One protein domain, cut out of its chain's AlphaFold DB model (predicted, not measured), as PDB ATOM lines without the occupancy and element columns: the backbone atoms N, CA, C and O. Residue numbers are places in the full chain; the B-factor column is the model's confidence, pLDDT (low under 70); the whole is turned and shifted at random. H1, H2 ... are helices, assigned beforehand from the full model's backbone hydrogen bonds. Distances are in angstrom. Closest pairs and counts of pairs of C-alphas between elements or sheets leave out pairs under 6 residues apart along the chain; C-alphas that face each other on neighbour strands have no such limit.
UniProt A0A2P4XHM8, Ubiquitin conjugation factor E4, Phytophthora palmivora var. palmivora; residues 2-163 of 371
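AT A GLANCE: This is residues 2 to 163 of the 371 residues of the protein "Ubiquitin conjugation factor E4" of Phytophthora palmivora var. palmivora (UniProt A0A2P4XHM8). A long helical hairpin, H3 and H4, has H5 and H6 packed steeply at one end and short H1 and H2 along one side, loops beyond them. The printed part has 162 residues with six named helices, H1 to H6 in chain order, and no named strand: all helix. It is compact, radius of gyration of the C-alphas 16.3 A, spanning 42 by 36 by 27 A.

IN THESE COORDINATES: H4, residues 93 to 119, runs 39.2 A from C-alpha 93 (-31.926, -6.616, 57.222). H3, residues 66 to 84, spans 26.7 A. H6, residues 148 to 161, ends at C-alpha 161 (-37.056, 2.547, 23.062). H5 is residues 131 to 142, H2 41 to 49, H1 2 to 6.

HOW THE PARTS SIT: H3 and H4 form a hairpin, closest C-alphas Val 67 and Ser 114, 5.1 A. H4 residues 111 to 119 touch H6 at a steep tilt of 62 degrees, closest C-alphas Ile 111 and Val 155, 5.2 A. H3 residues 66 to 68 touch H5, closest C-alphas Ala 68 and Ala 135, 5.6 A. H3 residues 73 to 80 touch H1, closest C-alphas Val 5 and Arg 76, 5.3 A. Every O i to N i+4 pair is within hydrogen-bond range in H1 to H6.

THE WHOLE: The printed part has no cut. Links H1 to H2, H2 to H3 and H4 to H5 are long. Residues 26 to 33 and 127 to 129 have pLDDT under 70.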
ATOM      1  N   LEU A   2     -32.611 -18.405  44.694       91.69
ATOM      2  CA  LEU A   2     -32.331 -18.209  43.264       91.69
ATOM      3  C   LEU A   2     -32.566 -19.456  42.396       91.69
ATOM      4  O   LEU A   2     -33.177 -19.338  41.342       91.69
ATOM      5  N   GLN A   3     -32.215 -20.656  42.876       91.75
ATOM      6  CA  GLN A   3     -32.496 -21.908  42.150       91.75
ATOM      7  C   GLN A   3     -33.998 -22.100  41.886       91.75
ATOM      8  O   GLN A   3     -34.387 -22.488  40.793       91.75
ATOM      9  N   ARG A   4     -34.855 -21.748  42.859       90.88
ATOM     10  CA  ARG A   4     -36.320 -21.798  42.713       90.88
ATOM     11  C   ARG A   4     -36.871 -20.694  41.820       90.88
ATOM     12  O   ARG A   4     -37.937 -20.860  41.260       90.88
ATOM     13  N   VAL A   5     -36.199 -19.552  41.719       94.25
ATOM     14  CA  VAL A   5     -36.640 -18.446  40.853       94.25
ATOM     15  C   VAL A   5     -36.315 -18.764  39.398       94.25
ATOM     16  O   VAL A   5     -37.168 -18.644  38.520       94.25
ATOM     17  N   LEU A   6     -35.093 -19.231  39.160       94.25
ATOM     18  CA  LEU A   6     -34.567 -19.510  37.831       94.25
ATOM     19  C   LEU A   6     -34.904 -20.927  37.337       94.25
ATOM     20  O   LEU A   6     -34.794 -21.185  36.146       94.25
ATOM     21  N   HIS A   7     -35.342 -21.843  38.204       92.94
ATOM     22  CA  HIS A   7     -35.525 -23.268  37.875       92.94
ATOM     23  C   HIS A   7     -34.239 -23.914  37.322       92.94
ATOM     24  O   HIS A   7     -34.271 -24.749  36.419       92.94
ATOM     25  N   VAL A   8     -33.088 -23.510  37.866       90.88
ATOM     26  CA  VAL A   8     -31.771 -24.041  37.487       90.88
ATOM     27  C   VAL A   8     -30.951 -24.411  38.715       90.88
ATOM     28  O   VAL A   8     -31.106 -23.822  39.788       90.88
ATOM     29  N   THR A   9     -30.050 -25.372  38.549       89.44
ATOM     30  CA  THR A   9     -29.040 -25.756  39.534       89.44
ATOM     31  C   THR A   9     -27.659 -25.796  38.885       89.44
ATOM     32  O   THR A   9     -27.521 -26.125  37.710       89.44
ATOM     33  N   LEU A  10     -26.633 -25.454  39.668       86.75
ATOM     34  CA  LEU A  10     -25.225 -25.577  39.275       86.75
ATOM     35  C   LEU A  10     -24.587 -26.855  39.850       86.75
ATOM     36  O   LEU A  10     -23.523 -27.269  39.417       86.75
ATOM     37  N   SER A  11     -25.253 -27.498  40.818       83.25
ATOM     38  CA  SER A  11     -24.787 -28.739  41.438       83.25
ATOM     39  C   SER A  11     -25.554 -29.937  40.867       83.25
ATOM     40  O   SER A  11     -26.794 -29.929  40.935       83.25
ATOM     41  N   PRO A  12     -24.857 -30.982  40.374       79.44
ATOM     42  CA  PRO A  12     -25.482 -32.205  39.868       79.44
ATOM     43  C   PRO A  12     -26.367 -32.905  40.906       79.44
ATOM     44  O   PRO A  12     -27.398 -33.471  40.556       79.44
ATOM     45  N   ALA A  13     -26.010 -32.812  42.192       78.62
ATOM     46  CA  ALA A  13     -26.734 -33.459  43.289       78.62
ATOM     47  C   ALA A  13     -28.165 -32.925  43.483       78.62
ATOM     48  O   ALA A  13     -29.024 -33.637  43.995       78.62
ATOM     49  N   ASN A  14     -28.429 -31.684  43.063       77.88
ATOM     50  CA  ASN A  14     -29.737 -31.036  43.193       77.88
ATOM     51  C   ASN A  14     -30.552 -31.067  41.889       77.88
ATOM     52  O   ASN A  14     -31.603 -30.430  41.813       77.88
ATOM     53  N   SER A  15     -30.064 -31.759  40.853       79.88
ATOM     54  CA  SER A  15     -30.773 -31.892  39.579       79.88
ATOM     55  C   SER A  15     -32.068 -32.675  39.779       79.88
ATOM     56  O   SER A  15     -32.068 -33.763  40.353       79.88
ATOM     57  N   SER A  16     -33.183 -32.133  39.298       80.38
ATOM     58  CA  SER A  16     -34.504 -32.755  39.421       80.38
ATOM     59  C   SER A  16     -35.346 -32.477  38.176       80.38
ATOM     60  O   SER A  16     -34.918 -31.759  37.277       80.38
ATOM     61  N   SER A  17     -36.571 -33.008  38.114       73.25
ATOM     62  CA  SER A  17     -37.510 -32.656  37.037       73.25
ATOM     63  C   SER A  17     -37.906 -31.170  37.036       73.25
ATOM     64  O   SER A  17     -38.446 -30.687  36.047       73.25
ATOM     65  N   GLU A  18     -37.684 -30.457  38.144       78.31
ATOM     66  CA  GLU A  18     -38.022 -29.038  38.312       78.31
ATOM     67  C   GLU A  18     -36.799 -28.117  38.155       78.31
ATOM     68  O   GLU A  18     -36.943 -26.982  37.700       78.31
ATOM     69  N   LEU A  19     -35.600 -28.598  38.509       85.44
ATOM     70  CA  LEU A  19     -34.347 -27.841  38.450       85.44
ATOM     71  C   LEU A  19     -33.442 -28.369  37.336       85.44
ATOM     72  O   LEU A  19     -32.879 -29.457  37.451       85.44
ATOM     73  N   LEU A  20     -33.251 -27.554  36.297       87.25
ATOM     74  CA  LEU A  20     -32.360 -27.870  35.184       87.25
ATOM     75  C   LEU A  20     -30.892 -27.671  35.587       87.25
ATOM     76  O   LEU A  20     -30.512 -26.588  36.035       87.25
ATOM     77  N   LEU A  21     -30.059 -28.694  35.408       86.69
ATOM     78  CA  LEU A  21     -28.613 -28.572  35.593       86.69
ATOM     79  C   LEU A  21     -27.993 -27.779  34.436       86.69
ATOM     80  O   LEU A  21     -28.235 -28.101  33.275       86.69
ATOM     81  N   LEU A  22     -27.166 -26.783  34.754       86.00
ATOM     82  CA  LEU A  22     -26.347 -26.077  33.768       86.00
ATOM     83  C   LEU A  22     -24.912 -26.633  33.792       86.00
ATOM     84  O   LEU A  22     -24.126 -26.237  34.657       86.00
ATOM     85  N   PRO A  23     -24.558 -27.562  32.883       79.25
ATOM     86  CA  PRO A  23     -23.288 -28.286  32.942       79.25
ATOM     87  C   PRO A  23     -22.064 -27.376  32.784       79.25
ATOM     88  O   PRO A  23     -21.034 -27.652  33.389       79.25
ATOM     89  N   GLN A  24     -22.187 -26.261  32.057       80.75
ATOM     90  CA  GLN A  24     -21.114 -25.280  31.864       80.75
ATOM     91  C   GLN A  24     -20.635 -24.611  33.165       80.75
ATOM     92  O   GLN A  24     -19.531 -24.087  33.209       80.75
ATOM     93  N   PHE A  25     -21.438 -24.653  34.231       79.19
ATOM     94  CA  PHE A  25     -21.050 -24.163  35.560       79.19
ATOM     95  C   PHE A  25     -20.735 -25.299  36.542       79.19
ATOM     96  O   PHE A  25     -20.331 -25.036  37.673       79.19
ATOM     97  N   ALA A  26     -20.957 -26.552  36.136       67.12
ATOM     98  CA  ALA A  26     -20.806 -27.726  36.988       67.12
ATOM     99  C   ALA A  26     -19.384 -28.311  36.957       67.12
ATOM    100  O   ALA A  26     -19.047 -29.107  37.831       67.12
ATOM    101  N   ALA A  27     -18.550 -27.948  35.975       58.12
ATOM    102  CA  ALA A  27     -17.217 -28.521  35.817       58.12
ATOM    103  C   ALA A  27     -16.200 -27.493  35.306       58.12
ATOM    104  O   ALA A  27     -16.262 -27.108  34.146       58.12
ATOM    105  N   GLU A  28     -15.252 -27.118  36.176       50.84
ATOM    106  CA  GLU A  28     -13.860 -26.814  35.786       50.84
ATOM    107  C   GLU A  28     -12.868 -26.754  36.971       50.84
ATOM    108  O   GLU A  28     -11.665 -26.776  36.738       50.84
ATOM    109  N   ASN A  29     -13.299 -26.774  38.244       46.09
ATOM    110  CA  ASN A  29     -12.373 -26.912  39.381       46.09
ATOM    111  C   ASN A  29     -12.954 -27.773  40.512       46.09
ATOM    112  O   ASN A  29     -13.865 -27.351  41.220       46.09
ATOM    113  N   GLU A  30     -12.356 -28.944  40.751       49.81
ATOM    114  CA  GLU A  30     -12.676 -29.894  41.838       49.81
ATOM    115  C   GLU A  30     -12.460 -29.336  43.268       49.81
ATOM    116  O   GLU A  30     -12.555 -30.071  44.247       49.81
ATOM    117  N   ALA A  31     -12.172 -28.038  43.424       48.81
ATOM    118  CA  ALA A  31     -11.842 -27.417  44.706       48.81
ATOM    119  C   ALA A  31     -12.954 -26.529  45.299       48.81
ATOM    120  O   ALA A  31     -12.888 -26.205  46.486       48.81
ATOM    121  N   GLN A  32     -13.980 -26.135  44.527       54.75
ATOM    122  CA  GLN A  32     -15.053 -25.283  45.053       54.75
ATOM    123  C   GLN A  32     -16.360 -25.448  44.268       54.75
ATOM    124  O   GLN A  32     -16.442 -25.050  43.108       54.75
ATOM    125  N   ASP A  33     -17.397 -25.994  44.913       60.94
ATOM    126  CA  ASP A  33     -18.755 -26.010  44.360       60.94
ATOM    127  C   ASP A  33     -19.188 -24.571  44.032       60.94
ATOM    128  O   ASP A  33     -19.309 -23.727  44.927       60.94
ATOM    129  N   VAL A  34     -19.428 -24.269  42.753       73.56
ATOM    130  CA  VAL A  34     -19.947 -22.962  42.334       73.56
ATOM    131  C   VAL A  34     -21.392 -22.847  42.817       73.56
ATOM    132  O   VAL A  34     -22.308 -23.493  42.306       73.56
ATOM    133  N   ILE A  35     -21.615 -22.017  43.836       82.94
ATOM    134  CA  ILE A  35     -22.949 -21.780  44.394       82.94
ATOM    135  C   ILE A  35     -23.636 -20.656  43.612       82.94
ATOM    136  O   ILE A  35     -23.046 -19.617  43.307       82.94
ATOM    137  N   LEU A  36     -24.925 -20.842  43.321       86.75
ATOM    138  CA  LEU A  36     -25.761 -19.795  42.742       86.75
ATOM    139  C   LEU A  36     -25.961 -18.658  43.757       86.75
ATOM    140  O   LEU A  36     -26.563 -18.854  44.817       86.75
ATOM    141  N   SER A  37     -25.473 -17.472  43.416       89.56
ATOM    142  CA  SER A  37     -25.440 -16.279  44.261       89.56
ATOM    143  C   SER A  37     -25.859 -15.037  43.472       89.56
ATOM    144  O   SER A  37     -26.072 -15.096  42.264       89.56
ATOM    145  N   ALA A  38     -25.980 -13.890  44.142       88.50
ATOM    146  CA  ALA A  38     -26.293 -12.637  43.460       88.50
ATOM    147  C   ALA A  38     -25.219 -12.234  42.429       88.50
ATOM    148  O   ALA A  38     -25.553 -11.608  41.430       88.50
ATOM    149  N   ALA A  39     -23.961 -12.643  42.630       88.62
ATOM    150  CA  ALA A  39     -22.845 -12.277  41.760       88.62
ATOM    151  C   ALA A  39     -22.874 -12.967  40.385       88.62
ATOM    152  O   ALA A  39     -22.389 -12.394  39.417       88.62
ATOM    153  N   ASN A  40     -23.439 -14.177  40.291       90.69
ATOM    154  CA  ASN A  40     -23.495 -14.960  39.048       90.69
ATOM    155  C   ASN A  40     -24.919 -15.139  38.495       90.69
ATOM    156  O   ASN A  40     -25.099 -15.763  37.453       90.69
ATOM    157  N   ALA A  41     -25.946 -14.585  39.152       92.19
ATOM    158  CA  ALA A  41     -27.339 -14.746  38.733       92.19
ATOM    159  C   ALA A  41     -27.610 -14.230  37.308       92.19
ATOM    160  O   ALA A  41     -28.392 -14.838  36.579       92.19
ATOM    161  N   SER A  42     -26.955 -13.137  36.909       91.88
ATOM    162  CA  SER A  42     -27.085 -12.537  35.578       91.88
ATOM    163  C   SER A  42     -26.546 -13.448  34.474       91.88
ATOM    164  O   SER A  42     -27.232 -13.691  33.479       91.88
ATOM    165  N   GLU A  43     -25.346 -13.988  34.680       91.25
ATOM    166  CA  GLU A  43     -24.680 -14.924  33.773       91.25
ATOM    167  C   GLU A  43     -25.461 -16.236  33.665       91.25
ATOM    168  O   GLU A  43     -25.700 -16.737  32.570       91.25
ATOM    169  N   VAL A  44     -25.947 -16.749  34.797       93.00
ATOM    170  CA  VAL A  44     -26.761 -17.967  34.856       93.00
ATOM    171  C   VAL A  44     -28.088 -17.790  34.119       93.00
ATOM    172  O   VAL A  44     -28.481 -18.673  33.354       93.00
ATOM    173  N   LEU A  45     -28.773 -16.654  34.309       94.44
ATOM    174  CA  LEU A  45     -30.001 -16.345  33.577       94.44
ATOM    175  C   LEU A  45     -29.728 -16.262  32.075       94.44
ATOM    176  O   LEU A  45     -30.416 -16.925  31.305       94.44
ATOM    177  N   TYR A  46     -28.711 -15.501  31.661       92.44
ATOM    178  CA  TYR A  46     -28.331 -15.383  30.254       92.44
ATOM    179  C   TYR A  46     -28.055 -16.759  29.642       92.44
ATOM    180  O   TYR A  46     -28.686 -17.143  28.660       92.44
ATOM    181  N   SER A  47     -27.195 -17.542  30.292       90.38
ATOM    182  CA  SER A  47     -26.792 -18.871  29.847       90.38
ATOM    183  C   SER A  47     -27.975 -19.832  29.698       90.38
ATOM    184  O   SER A  47     -28.022 -20.617  28.753       90.38
ATOM    185  N   ARG A  48     -28.984 -19.737  30.577       90.69
ATOM    186  CA  ARG A  48     -30.224 -20.510  30.452       90.69
ATOM    187  C   ARG A  48     -31.065 -20.088  29.248       90.69
ATOM    188  O   ARG A  48     -31.724 -20.942  28.653       90.69
ATOM    189  N   VAL A  49     -31.101 -18.802  28.917       90.94
ATOM    190  CA  VAL A  49     -31.932 -18.275  27.827       90.94
ATOM    191  C   VAL A  49     -31.302 -18.565  26.455       90.94
ATOM    192  O   VAL A  49     -32.035 -18.845  25.510       90.94
ATOM    193  N   ILE A  50     -29.968 -18.587  26.358       89.25
ATOM    194  CA  ILE A  50     -29.229 -18.925  25.125       89.25
ATOM    195  C   ILE A  50     -28.906 -20.423  24.974       89.25
ATOM    196  O   ILE A  50     -28.106 -20.808  24.124       89.25
ATOM    197  N   MET A  51     -29.484 -21.278  25.814       87.06
ATOM    198  CA  MET A  51     -29.225 -22.718  25.794       87.06
ATOM    199  C   MET A  51     -29.917 -23.391  24.603       87.06
ATOM    200  O   MET A  51     -31.069 -23.070  24.298       87.06
ATOM    201  N   ASN A  52     -29.237 -24.342  23.951       83.25
ATOM    202  CA  ASN A  52     -29.780 -25.018  22.775       83.25
ATOM    203  C   ASN A  52     -31.137 -25.670  23.082       83.25
ATOM    204  O   ASN A  52     -31.267 -26.340  24.111       83.25
ATOM    205  N   PRO A  53     -32.131 -25.566  22.182       81.50
ATOM    206  CA  PRO A  53     -33.470 -26.089  22.445       81.50
ATOM    207  C   PRO A  53     -33.507 -27.604  22.703       81.50
ATOM    208  O   PRO A  53     -34.355 -28.082  23.453       81.50
ATOM    209  N   SER A  54     -32.562 -28.357  22.130       81.31
ATOM    210  CA  SER A  54     -32.377 -29.796  22.367       81.31
ATOM    211  C   SER A  54     -32.075 -30.144  23.824       81.31
ATOM    212  O   SER A  54     -32.470 -31.214  24.282       81.31
ATOM    213  N   ASP A  55     -31.415 -29.237  24.544       81.94
ATOM    214  CA  ASP A  55     -30.999 -29.431  25.934       81.94
ATOM    215  C   ASP A  55     -32.056 -28.914  26.929       81.94
ATOM    216  O   ASP A  55     -31.892 -29.019  28.146       81.94
ATOM    217  N   LEU A  56     -33.160 -28.347  26.425       82.38
ATOM    218  CA  LEU A  56     -34.251 -27.825  27.241       82.38
ATOM    219  C   LEU A  56     -35.297 -28.897  27.574       82.38
ATOM    220  O   LEU A  56     -35.490 -29.851  26.817       82.38
ATOM    221  N   PRO A  57     -36.054 -28.723  28.676       73.12
ATOM    222  CA  PRO A  57     -37.227 -29.549  28.946       73.12
ATOM    223  C   PRO A  57     -38.199 -29.525  27.756       73.12
ATOM    224  O   PRO A  57     -38.611 -28.451  27.324       73.12
ATOM    225  N   GLY A  58     -38.557 -30.705  27.237       71.69
ATOM    226  CA  GLY A  58     -39.356 -30.865  26.009       71.69
ATOM    227  C   GLY A  58     -38.533 -31.197  24.756       71.69
ATOM    228  O   GLY A  58     -39.093 -31.682  23.771       71.69
ATOM    229  N   GLY A  59     -37.208 -31.017  24.817       75.69
ATOM    230  CA  GLY A  59     -36.269 -31.278  23.728       75.69
ATOM    231  C   GLY A  59     -36.550 -30.450  22.472       75.69
ATOM    232  O   GLY A  59     -37.362 -29.523  22.468       75.69
ATOM    233  N   ALA A  60     -35.922 -30.836  21.360       73.81
ATOM    234  CA  ALA A  60     -36.056 -30.133  20.082       73.81
ATOM    235  C   ALA A  60     -37.488 -30.140  19.501       73.81
ATOM    236  O   ALA A  60     -37.807 -29.309  18.659       73.81
ATOM    237  N   GLN A  61     -38.357 -31.065  19.931       73.50
ATOM    238  CA  GLN A  61     -39.728 -31.170  19.411       73.50
ATOM    239  C   GLN A  61     -40.693 -30.169  20.055       73.50
ATOM    240  O   GLN A  61     -41.626 -29.704  19.401       73.50
ATOM    241  N   HIS A  62     -40.473 -29.829  21.328       76.69
ATOM    242  CA  HIS A  62     -41.308 -28.890  22.076       76.69
ATOM    243  C   HIS A  62     -40.444 -27.904  22.866       76.69
ATOM    244  O   HIS A  62     -40.469 -27.907  24.100       76.69
ATOM    245  N   PRO A  63     -39.672 -27.058  22.164       80.50
ATOM    246  CA  PRO A  63     -38.781 -26.126  22.822       80.50
ATOM    247  C   PRO A  63     -39.569 -25.085  23.628       80.50
ATOM    248  O   PRO A  63     -40.574 -24.540  23.170       80.50
ATOM    249  N   LEU A  64     -39.118 -24.797  24.850       86.31
ATOM    250  CA  LEU A  64     -39.693 -23.726  25.663       86.31
ATOM    251  C   LEU A  64     -39.162 -22.373  25.176       86.31
ATOM    252  O   LEU A  64     -37.966 -22.111  25.298       86.31
ATOM    253  N   ALA A  65     -40.054 -21.512  24.680       90.00
ATOM    254  CA  ALA A  65     -39.715 -20.155  24.253       90.00
ATOM    255  C   ALA A  65     -39.005 -19.362  25.364       90.00
ATOM    256  O   ALA A  65     -39.416 -19.424  26.529       90.00
ATOM    257  N   ALA A  66     -38.011 -18.548  24.996       92.31
ATOM    258  CA  ALA A  66     -37.316 -17.664  25.930       92.31
ATOM    259  C   ALA A  66     -38.304 -16.750  26.667       92.31
ATOM    260  O   ALA A  66     -38.312 -16.720  27.896       92.31
ATOM    261  N   VAL A  67     -39.208 -16.090  25.934       94.75
ATOM    262  CA  VAL A  67     -40.215 -15.181  26.512       94.75
ATOM    263  C   VAL A  67     -41.132 -15.902  27.508       94.75
ATOM    264  O   VAL A  67     -41.412 -15.373  28.581       94.75
ATOM    265  N   ALA A  68     -41.552 -17.138  27.206       94.00
ATOM    266  CA  ALA A  68     -42.386 -17.931  28.115       94.00
ATOM    267  C   ALA A  68     -41.640 -18.313  29.403       94.00
ATOM    268  O   ALA A  68     -42.216 -18.310  30.485       94.00
ATOM    269  N   TYR A  69     -40.350 -18.636  29.306       94.88
ATOM    270  CA  TYR A  69     -39.530 -18.900  30.485       94.88
ATOM    271  C   TYR A  69     -39.325 -17.631  31.331       94.88
ATOM    272  O   TYR A  69     -39.514 -17.670  32.550       94.88
ATOM    273  N   LEU A  70     -38.975 -16.511  30.692       96.81
ATOM    274  CA  LEU A  70     -38.686 -15.232  31.347       96.81
ATOM    275  C   LEU A  70     -39.906 -14.656  32.073       96.81
ATOM    276  O   LEU A  70     -39.764 -14.160  33.191       96.81
ATOM    277  N   GLU A  71     -41.097 -14.785  31.491       97.19
ATOM    278  CA  GLU A  71     -42.366 -14.408  32.123       97.19
ATOM    279  C   GLU A  71     -42.603 -15.181  33.433       97.19
ATOM    280  O   GLU A  71     -42.909 -14.597  34.475       97.19
ATOM    281  N   GLN A  72     -42.351 -16.490  33.437       96.44
ATOM    282  CA  GLN A  72     -42.475 -17.302  34.647       96.44
ATOM    283  C   GLN A  72     -41.413 -16.951  35.703       96.44
ATOM    284  O   GLN A  72     -41.716 -16.920  36.899       96.44
ATOM    285  N   VAL A  73     -40.170 -16.668  35.290       97.31
ATOM    286  CA  VAL A  73     -39.120 -16.178  36.206       97.31
ATOM    287  C   VAL A  73     -39.539 -14.844  36.821       97.31
ATOM    288  O   VAL A  73     -39.432 -14.674  38.035       97.31
ATOM    289  N   PHE A  74     -40.084 -13.932  36.011       97.88
ATOM    290  CA  PHE A  74     -40.563 -12.630  36.460       97.88
ATOM    291  C   PHE A  74     -41.610 -12.774  37.573       97.88
ATOM    292  O   PHE A  74     -41.481 -12.119  38.612       97.88
ATOM    293  N   TYR A  75     -42.580 -13.683  37.424       97.06
ATOM    294  CA  TYR A  75     -43.579 -13.951  38.466       97.06
ATOM    295  C   TYR A  75     -42.974 -14.528  39.741       97.06
ATOM    296  O   TYR A  75     -43.247 -14.035  40.838       97.06
ATOM    297  N   ARG A  76     -42.093 -15.525  39.608       96.56
ATOM    298  CA  ARG A  76     -41.438 -16.154  40.762       96.56
ATOM    299  C   ARG A  76     -40.580 -15.169  41.549       96.56
ATOM    300  O   ARG A  76     -40.532 -15.266  42.774       96.56
ATOM    301  N   CYS A  77     -39.950 -14.198  40.884       96.50
ATOM    302  CA  CYS A  77     -39.250 -13.115  41.572       96.50
ATOM    303  C   CYS A  77     -40.183 -12.359  42.521       96.50
ATOM    304  O   CYS A  77     -39.842 -12.173  43.686       96.50
ATOM    305  N   ARG A  78     -41.378 -11.961  42.066       94.44
ATOM    306  CA  ARG A  78     -42.340 -11.238  42.911       94.44
ATOM    307  C   ARG A  78     -42.838 -12.086  44.072       94.44
ATOM    308  O   ARG A  78     -42.951 -11.565  45.182       94.44
ATOM    309  N   ASP A  79     -43.102 -13.365  43.834       94.06
ATOM    310  CA  ASP A  79     -43.547 -14.282  44.882       94.06
ATOM    311  C   ASP A  79     -42.469 -14.443  45.962       94.06
ATOM    312  O   ASP A  79     -42.764 -14.395  47.158       94.06
ATOM    313  N   GLU A  80     -41.197 -14.576  45.577       93.94
ATOM    314  CA  GLU A  80     -40.090 -14.622  46.537       93.94
ATOM    315  C   GLU A  80     -39.869 -13.266  47.230       93.94
ATOM    316  O   GLU A  80     -39.643 -13.254  48.439       93.94
ATOM    317  N   MET A  81     -40.030 -12.130  46.540       92.88
ATOM    318  CA  MET A  81     -39.993 -10.800  47.174       92.88
ATOM    319  C   MET A  81     -41.067 -10.661  48.262       92.88
ATOM    320  O   MET A  81     -40.782 -10.154  49.346       92.88
ATOM    321  N   GLN A  82     -42.287 -11.154  48.026       92.38
ATOM    322  CA  GLN A  82     -43.345 -11.168  49.043       92.38
ATOM    323  C   GLN A  82     -42.996 -12.090  50.219       92.38
ATOM    324  O   GLN A  82     -43.204 -11.727  51.378       92.38
ATOM    325  N   LYS A  83     -42.404 -13.262  49.955       91.75
ATOM    326  CA  LYS A  83     -41.938 -14.170  51.016       91.75
ATOM    327  C   LYS A  83     -40.833 -13.541  51.867       91.75
ATOM    328  O   LYS A  83     -40.845 -13.730  53.079       91.75
ATOM    329  N   LEU A  84     -39.916 -12.767  51.280       90.12
ATOM    330  CA  LEU A  84     -38.850 -12.069  52.019       90.12
ATOM    331  C   LEU A  84     -39.396 -11.049  53.034       90.12
ATOM    332  O   LEU A  84     -38.792 -10.849  54.097       90.12
ATOM    333  N   GLN A  85     -40.558 -10.455  52.745       87.50
ATOM    334  CA  GLN A  85     -41.267  -9.541  53.649       87.50
ATOM    335  C   GLN A  85     -41.960 -10.262  54.816       87.50
ATOM    336  O   GLN A  85     -42.355  -9.621  55.790       87.50
ATOM    337  N   SER A  86     -42.086 -11.590  54.763       88.88
ATOM    338  CA  SER A  86     -42.701 -12.374  55.829       88.88
ATOM    339  C   SER A  86     -41.893 -12.323  57.130       88.88
ATOM    340  O   SER A  86     -40.662 -12.443  57.139       88.88
ATOM    341  N   SER A  87     -42.601 -12.237  58.258       80.12
ATOM    342  CA  SER A  87     -42.023 -12.311  59.606       80.12
ATOM    343  C   SER A  87     -41.384 -13.671  59.913       80.12
ATOM    344  O   SER A  87     -40.528 -13.763  60.793       80.12
ATOM    345  N   PHE A  88     -41.746 -14.722  59.168       82.69
ATOM    346  CA  PHE A  88     -41.175 -16.062  59.320       82.69
ATOM    347  C   PHE A  88     -39.757 -16.184  58.741       82.69
ATOM    348  O   PHE A  88     -39.012 -17.084  59.131       82.69
ATOM    349  N   VAL A  89     -39.346 -15.275  57.849       83.25
ATOM    350  CA  VAL A  89     -38.002 -15.286  57.259       83.25
ATOM    351  C   VAL A  89     -37.022 -14.560  58.181       83.25
ATOM    352  O   VAL A  89     -36.962 -13.327  58.225       83.25
ATOM    353  N   ARG A  90     -36.225 -15.353  58.906       82.38
ATOM    354  CA  ARG A  90     -35.176 -14.897  59.831       82.38
ATOM    355  C   ARG A  90     -33.856 -14.643  59.094       82.38
ATOM    356  O   ARG A  90     -32.892 -15.383  59.249       82.38
ATOM    357  N   LEU A  91     -33.838 -13.602  58.267       85.44
ATOM    358  CA  LEU A  91     -32.626 -13.055  57.642       85.44
ATOM    359  C   LEU A  91     -32.310 -11.682  58.250       85.44
ATOM    360  O   LEU A  91     -33.231 -10.980  58.677       85.44
ATOM    361  N   SER A  92     -31.030 -11.299  58.279       88.06
ATOM    362  CA  SER A  92     -30.629  -9.934  58.647       88.06
ATOM    363  C   SER A  92     -31.193  -8.922  57.647       88.06
ATOM    364  O   SER A  92     -31.443  -9.263  56.491       88.06
ATOM    365  N   ALA A  93     -31.393  -7.674  58.082       87.38
ATOM    366  CA  ALA A  93     -31.926  -6.616  57.222       87.38
ATOM    367  C   ALA A  93     -31.068  -6.410  55.959       87.38
ATOM    368  O   ALA A  93     -31.609  -6.327  54.864       87.38
ATOM    369  N   GLU A  94     -29.741  -6.444  56.108       90.25
ATOM    370  CA  GLU A  94     -28.781  -6.343  54.999       90.25
ATOM    371  C   GLU A  94     -28.972  -7.461  53.966       90.25
ATOM    372  O   GLU A  94     -29.126  -7.186  52.782       90.25
ATOM    373  N   LYS A  95     -29.070  -8.722  54.410       88.69
ATOM    374  CA  LYS A  95     -29.277  -9.865  53.505       88.69
ATOM    375  C   LYS A  95     -30.655  -9.857  52.847       88.69
ATOM    376  O   LYS A  95     -30.806 -10.372  51.743       88.69
ATOM    377  N   LYS A  96     -31.675  -9.312  53.520       89.88
ATOM    378  CA  LYS A  96     -33.000  -9.115  52.912       89.88
ATOM    379  C   LYS A  96     -32.937  -8.077  51.798       89.88
ATOM    380  O   LYS A  96     -33.504  -8.326  50.741       89.88
ATOM    381  N   GLN A  97     -32.236  -6.967  52.031       91.19
ATOM    382  CA  GLN A  97     -32.050  -5.919  51.032       91.19
ATOM    383  C   GLN A  97     -31.257  -6.439  49.828       91.19
ATOM    384  O   GLN A  97     -31.739  -6.346  48.708       91.19
ATOM    385  N   GLU A  98     -30.123  -7.105  50.059       91.94
ATOM    386  CA  GLU A  98     -29.309  -7.719  49.001       91.94
ATOM    387  C   GLU A  98     -30.123  -8.707  48.146       91.94
ATOM    388  O   GLU A  98     -30.079  -8.680  46.915       91.94
ATOM    389  N   ALA A  99     -30.924  -9.566  48.788       91.81
ATOM    390  CA  ALA A  99     -31.806 -10.491  48.083       91.81
ATOM    391  C   ALA A  99     -32.895  -9.758  47.282       91.81
ATOM    392  O   ALA A  99     -33.219 -10.177  46.173       91.81
ATOM    393  N   GLN A 100     -33.458  -8.679  47.827       93.69
ATOM    394  CA  GLN A 100     -34.470  -7.878  47.148       93.69
ATOM    395  C   GLN A 100     -33.893  -7.158  45.924       93.69
ATOM    396  O   GLN A 100     -34.518  -7.196  44.867       93.69
ATOM    397  N   ASP A 101     -32.703  -6.575  46.038       94.81
ATOM    398  CA  ASP A 101     -32.011  -5.900  44.936       94.81
ATOM    399  C   ASP A 101     -31.650  -6.893  43.824       94.81
ATOM    400  O   ASP A 101     -31.888  -6.631  42.645       94.81
ATOM    401  N   CYS A 102     -31.186  -8.088  44.198       95.62
ATOM    402  CA  CYS A 102     -30.926  -9.180  43.262       95.62
ATOM    403  C   CYS A 102     -32.198  -9.612  42.506       95.62
ATOM    404  O   CYS A 102     -32.181  -9.737  41.283       95.62
ATOM    405  N   LEU A 103     -33.328  -9.796  43.202       96.50
ATOM    406  CA  LEU A 103     -34.599 -10.164  42.561       96.50
ATOM    407  C   LEU A 103     -35.147  -9.052  41.656       96.50
ATOM    408  O   LEU A 103     -35.695  -9.360  40.596       96.50
ATOM    409  N   SER A 104     -34.996  -7.783  42.046       96.25
ATOM    410  CA  SER A 104     -35.356  -6.634  41.203       96.25
ATOM    411  C   SER A 104     -34.517  -6.610  39.925       96.25
ATOM    412  O   SER A 104     -35.083  -6.525  38.838       96.25
ATOM    413  N   SER A 105     -33.200  -6.808  40.038       96.94
ATOM    414  CA  SER A 105     -32.302  -6.887  38.881       96.94
ATOM    415  C   SER A 105     -32.691  -8.027  37.933       96.94
ATOM    416  O   SER A 105     -32.808  -7.816  36.729       96.94
ATOM    417  N   ILE A 106     -33.005  -9.218  38.458       97.62
ATOM    418  CA  ILE A 106     -33.473 -10.346  37.631       97.62
ATOM    419  C   ILE A 106     -34.786 -10.003  36.908       97.62
ATOM    420  O   ILE A 106     -34.953 -10.380  35.750       97.62
ATOM    421  N   ARG A 107     -35.722  -9.285  37.546       97.50
ATOM    422  CA  ARG A 107     -36.981  -8.864  36.899       97.50
ATOM    423  C   ARG A 107     -36.741  -7.909  35.733       97.50
ATOM    424  O   ARG A 107     -37.363  -8.090  34.690       97.50
ATOM    425  N   GLU A 108     -35.846  -6.940  35.901       97.44
ATOM    426  CA  GLU A 108     -35.436  -6.032  34.824       97.44
ATOM    427  C   GLU A 108     -34.788  -6.813  33.673       97.44
ATOM    428  O   GLU A 108     -35.170  -6.652  32.517       97.44
ATOM    429  N   MET A 109     -33.898  -7.760  33.984       96.94
ATOM    430  CA  MET A 109     -33.298  -8.637  32.975       96.94
ATOM    431  C   MET A 109     -34.339  -9.487  32.236       96.94
ATOM    432  O   MET A 109     -34.214  -9.674  31.027       96.94
ATOM    433  N   CYS A 110     -35.379  -9.986  32.917       98.00
ATOM    434  CA  CYS A 110     -36.464 -10.718  32.258       98.00
ATOM    435  C   CYS A 110     -37.197  -9.866  31.223       98.00
ATOM    436  O   CYS A 110     -37.537 -10.376  30.156       98.00
ATOM    437  N   ILE A 111     -37.443  -8.592  31.530       97.88
ATOM    438  CA  ILE A 111     -38.067  -7.642  30.606       97.88
ATOM    439  C   ILE A 111     -37.139  -7.392  29.411       97.88
ATOM    440  O   ILE A 111     -37.550  -7.610  28.271       97.88
ATOM    441  N   ASN A 112     -35.878  -7.042  29.673       96.44
ATOM    442  CA  ASN A 112     -34.903  -6.695  28.636       96.44
ATOM    443  C   ASN A 112     -34.648  -7.867  27.686       96.44
ATOM    444  O   ASN A 112     -34.778  -7.719  26.475       96.44
ATOM    445  N   TYR A 113     -34.376  -9.062  28.218       96.00
ATOM    446  CA  TYR A 113     -34.172 -10.247  27.386       96.00
ATOM    447  C   TYR A 113     -35.436 -10.674  26.642       96.00
ATOM    448  O   TYR A 113     -35.323 -11.203  25.540       96.00
ATOM    449  N   SER A 114     -36.633 -10.427  27.187       96.44
ATOM    450  CA  SER A 114     -37.875 -10.680  26.447       96.44
ATOM    451  C   SER A 114     -38.022  -9.714  25.276       96.44
ATOM    452  O   SER A 114     -38.385 -10.151  24.188       96.44
ATOM    453  N   ALA A 115     -37.704  -8.430  25.465       96.25
ATOM    454  CA  ALA A 115     -37.692  -7.452  24.385       96.25
ATOM    455  C   ALA A 115     -36.661  -7.828  23.309       96.25
ATOM    456  O   ALA A 115     -37.031  -7.927  22.142       96.25
ATOM    457  N   THR A 116     -35.424  -8.161  23.695       93.94
ATOM    458  CA  THR A 116     -34.385  -8.646  22.769       93.94
ATOM    459  C   THR A 116     -34.822  -9.913  22.032       93.94
ATOM    460  O   THR A 116     -34.614 -10.028  20.834       93.94
ATOM    461  N   ALA A 117     -35.495 -10.855  22.700       93.25
ATOM    462  CA  ALA A 117     -36.012 -12.073  22.067       93.25
ATOM    463  C   ALA A 117     -37.124 -11.827  21.039       93.25
ATOM    464  O   ALA A 117     -37.415 -12.715  20.232       93.25
ATOM    465  N   LEU A 118     -37.751 -10.651  21.082       93.75
ATOM    466  CA  LEU A 118     -38.789 -10.216  20.152       93.75
ATOM    467  C   LEU A 118     -38.231  -9.327  19.030       93.75
ATOM    468  O   LEU A 118     -38.798  -9.334  17.939       93.75
ATOM    469  N   THR A 119     -37.159  -8.567  19.278       92.75
ATOM    470  CA  THR A 119     -36.529  -7.677  18.286       92.75
ATOM    471  C   THR A 119     -35.415  -8.354  17.502       92.75
ATOM    472  O   THR A 119     -35.350  -8.201  16.286       92.75
ATOM    473  N   ASP A 120     -34.588  -9.141  18.185       90.31
ATOM    474  CA  ASP A 120     -33.357  -9.742  17.676       90.31
ATOM    475  C   ASP A 120     -33.380 -11.263  17.916       90.31
ATOM    476  O   ASP A 120     -32.604 -11.800  18.716       90.31
ATOM    477  N   PRO A 121     -34.293 -11.999  17.249       86.94
ATOM    478  CA  PRO A 121     -34.482 -13.429  17.489       86.94
ATOM    479  C   PRO A 121     -33.228 -14.262  17.180       86.94
ATOM    480  O   PRO A 121     -33.058 -15.324  17.768       86.94
ATOM    481  N   GLU A 122     -32.332 -13.761  16.323       84.69
ATOM    482  CA  GLU A 122     -31.069 -14.406  15.931       84.69
ATOM    483  C   GLU A 122     -30.084 -14.597  17.095       84.69
ATOM    484  O   GLU A 122     -29.203 -15.452  17.026       84.69
ATOM    485  N   ILE A 123     -30.227 -13.820  18.176       83.81
ATOM    486  CA  ILE A 123     -29.389 -13.937  19.380       83.81
ATOM    487  C   ILE A 123     -29.699 -15.233  20.145       83.81
ATOM    488  O   ILE A 123     -28.874 -15.727  20.915       83.81
ATOM    489  N   PHE A 124     -30.886 -15.801  19.937       81.88
ATOM    490  CA  PHE A 124     -31.351 -16.978  20.650       81.88
ATOM    491  C   PHE A 124     -31.217 -18.221  19.765       81.88
ATOM    492  O   PHE A 124     -31.471 -18.158  18.566       81.88
ATOM    493  N   PRO A 125     -30.875 -19.385  20.334       74.06
ATOM    494  CA  PRO A 125     -30.539 -20.599  19.581       74.06
ATOM    495  C   PRO A 125     -31.761 -21.306  18.970       74.06
ATOM    496  O   PRO A 125     -31.670 -22.461  18.551       74.06
ATOM    497  N   PHE A 126     -32.927 -20.658  18.968       71.31
ATOM    498  CA  PHE A 126     -34.101 -21.162  18.269       71.31
ATOM    499  C   PHE A 126     -33.922 -20.875  16.773       71.31
ATOM    500  O   PHE A 126     -33.463 -19.797  16.402       71.31
ATOM    501  N   GLU A 127     -34.286 -21.824  15.906       64.88
ATOM    502  CA  GLU A 127     -34.341 -21.554  14.464       64.88
ATOM    503  C   GLU A 127     -35.206 -20.312  14.191       64.88
ATOM    504  O   GLU A 127     -36.154 -20.043  14.934       64.88
ATOM    505  N   VAL A 128     -34.887 -19.560  13.128       61.03
ATOM    506  CA  VAL A 128     -35.632 -18.351  12.735       61.03
ATOM    507  C   VAL A 128     -37.121 -18.697  12.631       61.03
ATOM    508  O   VAL A 128     -37.551 -19.394  11.713       61.03
ATOM    509  N   GLY A 129     -37.910 -18.242  13.602       68.88
ATOM    510  CA  GLY A 129     -39.283 -18.692  13.791       68.88
ATOM    511  C   GLY A 129     -40.066 -17.811  14.758       68.88
ATOM    512  O   GLY A 129     -39.529 -16.912  15.401       68.88
ATOM    513  N   THR A 130     -41.367 -18.074  14.867       81.12
ATOM    514  CA  THR A 130     -42.323 -17.237  15.612       81.12
ATOM    515  C   THR A 130     -42.472 -17.633  17.079       81.12
ATOM    516  O   THR A 130     -43.357 -17.136  17.763       81.12
ATOM    517  N   ILE A 131     -41.619 -18.508  17.616       88.56
ATOM    518  CA  ILE A 131     -41.858 -19.122  18.931       88.56
ATOM    519  C   ILE A 131     -41.975 -18.099  20.076       88.56
ATOM    520  O   ILE A 131     -42.846 -18.222  20.938       88.56
ATOM    521  N   ASN A 132     -41.135 -17.059  20.073       91.75
ATOM    522  CA  ASN A 132     -41.171 -15.996  21.081       91.75
ATOM    523  C   ASN A 132     -42.372 -15.063  20.884       91.75
ATOM    524  O   ASN A 132     -43.002 -14.665  21.863       91.75
ATOM    525  N   THR A 133     -42.736 -14.760  19.635       92.38
ATOM    526  CA  THR A 133     -43.935 -13.967  19.330       92.38
ATOM    527  C   THR A 133     -45.217 -14.726  19.680       92.38
ATOM    528  O   THR A 133     -46.137 -14.142  20.245       92.38
ATOM    529  N   ASP A 134     -45.252 -16.039  19.446       93.00
ATOM    530  CA  ASP A 134     -46.371 -16.923  19.790       93.00
ATOM    531  C   ASP A 134     -46.502 -17.069  21.312       93.00
ATOM    532  O   ASP A 134     -47.610 -17.070  21.860       93.00
ATOM    533  N   ALA A 135     -45.371 -17.141  22.022       94.31
ATOM    534  CA  ALA A 135     -45.340 -17.105  23.478       94.31
ATOM    535  C   ALA A 135     -45.893 -15.784  24.026       94.31
ATOM    536  O   ALA A 135     -46.752 -15.815  24.909       94.31
ATOM    537  N   LEU A 136     -45.469 -14.638  23.479       96.44
ATOM    538  CA  LEU A 136     -46.009 -13.330  23.858       96.44
ATOM    539  C   LEU A 136     -47.516 -13.252  23.594       96.44
ATOM    540  O   LEU A 136     -48.271 -12.824  24.466       96.44
ATOM    541  N   GLU A 137     -47.971 -13.700  22.423       95.81
ATOM    542  CA  GLU A 137     -49.393 -13.729  22.082       95.81
ATOM    543  C   GLU A 137     -50.191 -14.550  23.105       95.81
ATOM    544  O   GLU A 137     -51.240 -14.115  23.590       95.81
ATOM    545  N   LYS A 138     -49.677 -15.725  23.485       95.88
ATOM    546  CA  LYS A 138     -50.295 -16.588  24.494       95.88
ATOM    547  C   LYS A 138     -50.350 -15.915  25.867       95.88
ATOM    548  O   LYS A 138     -51.399 -15.968  26.507       95.88
ATOM    549  N   ILE A 139     -49.268 -15.266  26.304       96.25
ATOM    550  CA  ILE A 139     -49.209 -14.510  27.568       96.25
ATOM    551  C   ILE A 139     -50.278 -13.409  27.566       96.25
ATOM    552  O   ILE A 139     -51.117 -13.344  28.468       96.25
ATOM    553  N   VAL A 140     -50.312 -12.604  26.500       95.62
ATOM    554  CA  VAL A 140     -51.270 -11.508  26.320       95.62
ATOM    555  C   VAL A 140     -52.713 -12.005  26.342       95.62
ATOM    556  O   VAL A 140     -53.555 -11.370  26.974       95.62
ATOM    557  N   ARG A 141     -53.020 -13.129  25.688       94.19
ATOM    558  CA  ARG A 141     -54.388 -13.666  25.621       94.19
ATOM    559  C   ARG A 141     -54.861 -14.313  26.910       94.19
ATOM    560  O   ARG A 141     -56.033 -14.179  27.247       94.19
ATOM    561  N   LEU A 142     -53.994 -15.080  27.570       93.19
ATOM    562  CA  LEU A 142     -54.393 -15.862  28.735       93.19
ATOM    563  C   LEU A 142     -54.508 -15.002  29.989       93.19
ATOM    564  O   LEU A 142     -55.334 -15.327  30.837       93.19
ATOM    565  N   GLN A 143     -53.690 -13.946  30.120       90.56
ATOM    566  CA  GLN A 143     -53.624 -13.125  31.340       90.56
ATOM    567  C   GLN A 143     -53.555 -14.004  32.606       90.56
ATOM    568  O   GLN A 143     -54.241 -13.761  33.598       90.56
ATOM    569  N   ALA A 144     -52.764 -15.082  32.539       90.56
ATOM    570  CA  ALA A 144     -52.831 -16.191  33.493       90.56
ATOM    571  C   ALA A 144     -52.394 -15.801  34.916       90.56
ATOM    572  O   ALA A 144     -52.755 -16.476  35.879       90.56
ATOM    573  N   ASN A 145     -51.624 -14.720  35.053       94.19
ATOM    574  CA  ASN A 145     -51.145 -14.201  36.329       94.19
ATOM    575  C   ASN A 145     -51.545 -12.727  36.509       94.19
ATOM    576  O   ASN A 145     -51.541 -11.953  35.552       94.19
ATOM    577  N   ALA A 146     -51.807 -12.299  37.746       92.81
ATOM    578  CA  ALA A 146     -52.108 -10.901  38.070       92.81
ATOM    579  C   ALA A 146     -50.973  -9.921  37.708       92.81
ATOM    580  O   ALA A 146     -51.219  -8.728  37.558       92.81
ATOM    581  N   GLN A 147     -49.742 -10.419  37.564       93.44
ATOM    582  CA  GLN A 147     -48.562  -9.644  37.175       93.44
ATOM    583  C   GLN A 147     -48.353  -9.571  35.657       93.44
ATOM    584  O   GLN A 147     -47.453  -8.862  35.212       93.44
ATOM    585  N   THR A 148     -49.169 -10.269  34.857       95.75
ATOM    586  CA  THR A 148     -49.066 -10.243  33.387       95.75
ATOM    587  C   THR A 148     -49.078  -8.812  32.831       95.75
ATOM    588  O   THR A 148     -48.220  -8.510  32.004       95.75
ATOM    589  N   PRO A 149     -49.961  -7.894  33.288       94.94
ATOM    590  CA  PRO A 149     -49.950  -6.516  32.797       94.94
ATOM    591  C   PRO A 149     -48.641  -5.781  33.093       94.94
ATOM    592  O   PRO A 149     -48.133  -5.097  32.219       94.94
ATOM    593  N   GLU A 150     -48.058  -5.970  34.282       96.12
ATOM    594  CA  GLU A 150     -46.783  -5.342  34.663       96.12
ATOM    595  C   GLU A 150     -45.627  -5.848  33.790       96.12
ATOM    596  O   GLU A 150     -44.802  -5.061  33.335       96.12
ATOM    597  N   PHE A 151     -45.588  -7.158  33.524       97.94
ATOM    598  CA  PHE A 151     -44.598  -7.751  32.627       97.94
ATOM    599  C   PHE A 151     -44.736  -7.208  31.199       97.94
ATOM    600  O   PHE A 151     -43.752  -6.770  30.608       97.94
ATOM    601  N   VAL A 152     -45.960  -7.195  30.658       97.88
ATOM    602  CA  VAL A 152     -46.236  -6.681  29.309       97.88
ATOM    603  C   VAL A 152     -45.905  -5.192  29.214       97.88
ATOM    604  O   VAL A 152     -45.270  -4.792  28.246       97.88
ATOM    605  N   ASP A 153     -46.270  -4.381  30.209       97.44
ATOM    606  CA  ASP A 153     -45.949  -2.950  30.245       97.44
ATOM    607  C   ASP A 153     -44.434  -2.705  30.263       97.44
ATOM    608  O   ASP A 153     -43.953  -1.830  29.545       97.44
ATOM    609  N   GLY A 154     -43.680  -3.506  31.025       97.50
ATOM    610  CA  GLY A 154     -42.218  -3.463  31.027       97.50
ATOM    611  C   GLY A 154     -41.624  -3.792  29.657       97.50
ATOM    612  O   GLY A 154     -40.816  -3.029  29.137       97.50
ATOM    613  N   VAL A 155     -42.068  -4.887  29.030       98.25
ATOM    614  CA  VAL A 155     -41.614  -5.269  27.679       98.25
ATOM    615  C   VAL A 155     -41.960  -4.185  26.660       98.25
ATOM    616  O   VAL A 155     -41.143  -3.852  25.809       98.25
ATOM    617  N   VAL A 156     -43.151  -3.593  26.749       98.12
ATOM    618  CA  VAL A 156     -43.569  -2.501  25.865       98.12
ATOM    619  C   VAL A 156     -42.672  -1.275  26.014       98.12
ATOM    620  O   VAL A 156     -42.338  -0.684  24.992       98.12
ATOM    621  N   ALA A 157     -42.258  -0.919  27.232       97.62
ATOM    622  CA  ALA A 157     -41.362   0.214  27.462       97.62
ATOM    623  C   ALA A 157     -40.002   0.029  26.759       97.62
ATOM    624  O   ALA A 157     -39.518   0.951  26.104       97.62
ATOM    625  N   GLU A 158     -39.434  -1.178  26.808       97.50
ATOM    626  CA  GLU A 158     -38.202  -1.507  26.075       97.50
ATOM    627  C   GLU A 158     -38.417  -1.501  24.553       97.50
ATOM    628  O   GLU A 158     -37.615  -0.957  23.791       97.50
ATOM    629  N   LEU A 159     -39.545  -2.046  24.081       97.19
ATOM    630  CA  LEU A 159     -39.890  -2.033  22.657       97.19
ATOM    631  C   LEU A 159     -40.121  -0.617  22.115       97.19
ATOM    632  O   LEU A 159     -39.823  -0.368  20.946       97.19
ATOM    633  N   GLU A 160     -40.640   0.305  22.933       95.12
ATOM    634  CA  GLU A 160     -40.778   1.717  22.568       95.12
ATOM    635  C   GLU A 160     -39.411   2.363  22.344       95.12
ATOM    636  O   GLU A 160     -39.233   3.064  21.346       95.12
ATOM    637  N   GLY A 161     -38.437   2.084  23.219       92.50
ATOM    638  CA  GLY A 161     -37.056   2.547  23.062       92.50
ATOM    639  C   GLY A 161     -36.424   2.099  21.740       92.50
ATOM    640  O   GLY A 161     -35.693   2.866  21.112       92.50
ATOM    641  N   ASN A 162     -36.786   0.901  21.275       90.56
ATOM    642  CA  ASN A 162     -36.287   0.305  20.033       90.56
ATOM    643  C   ASN A 162     -37.178   0.572  18.804       90.56
ATOM    644  O   ASN A 162     -36.880   0.097  17.709       90.56
ATOM    645  N   GLY A 163     -38.298   1.291  18.954       93.56
ATOM    646  CA  GLY A 163     -39.256   1.532  17.867       93.56
ATOM    647  C   GLY A 163     -39.958   0.270  17.338       93.56
ATOM    648  O   GLY A 163     -40.507   0.286  16.238       93.56
TER     649      GLY A 163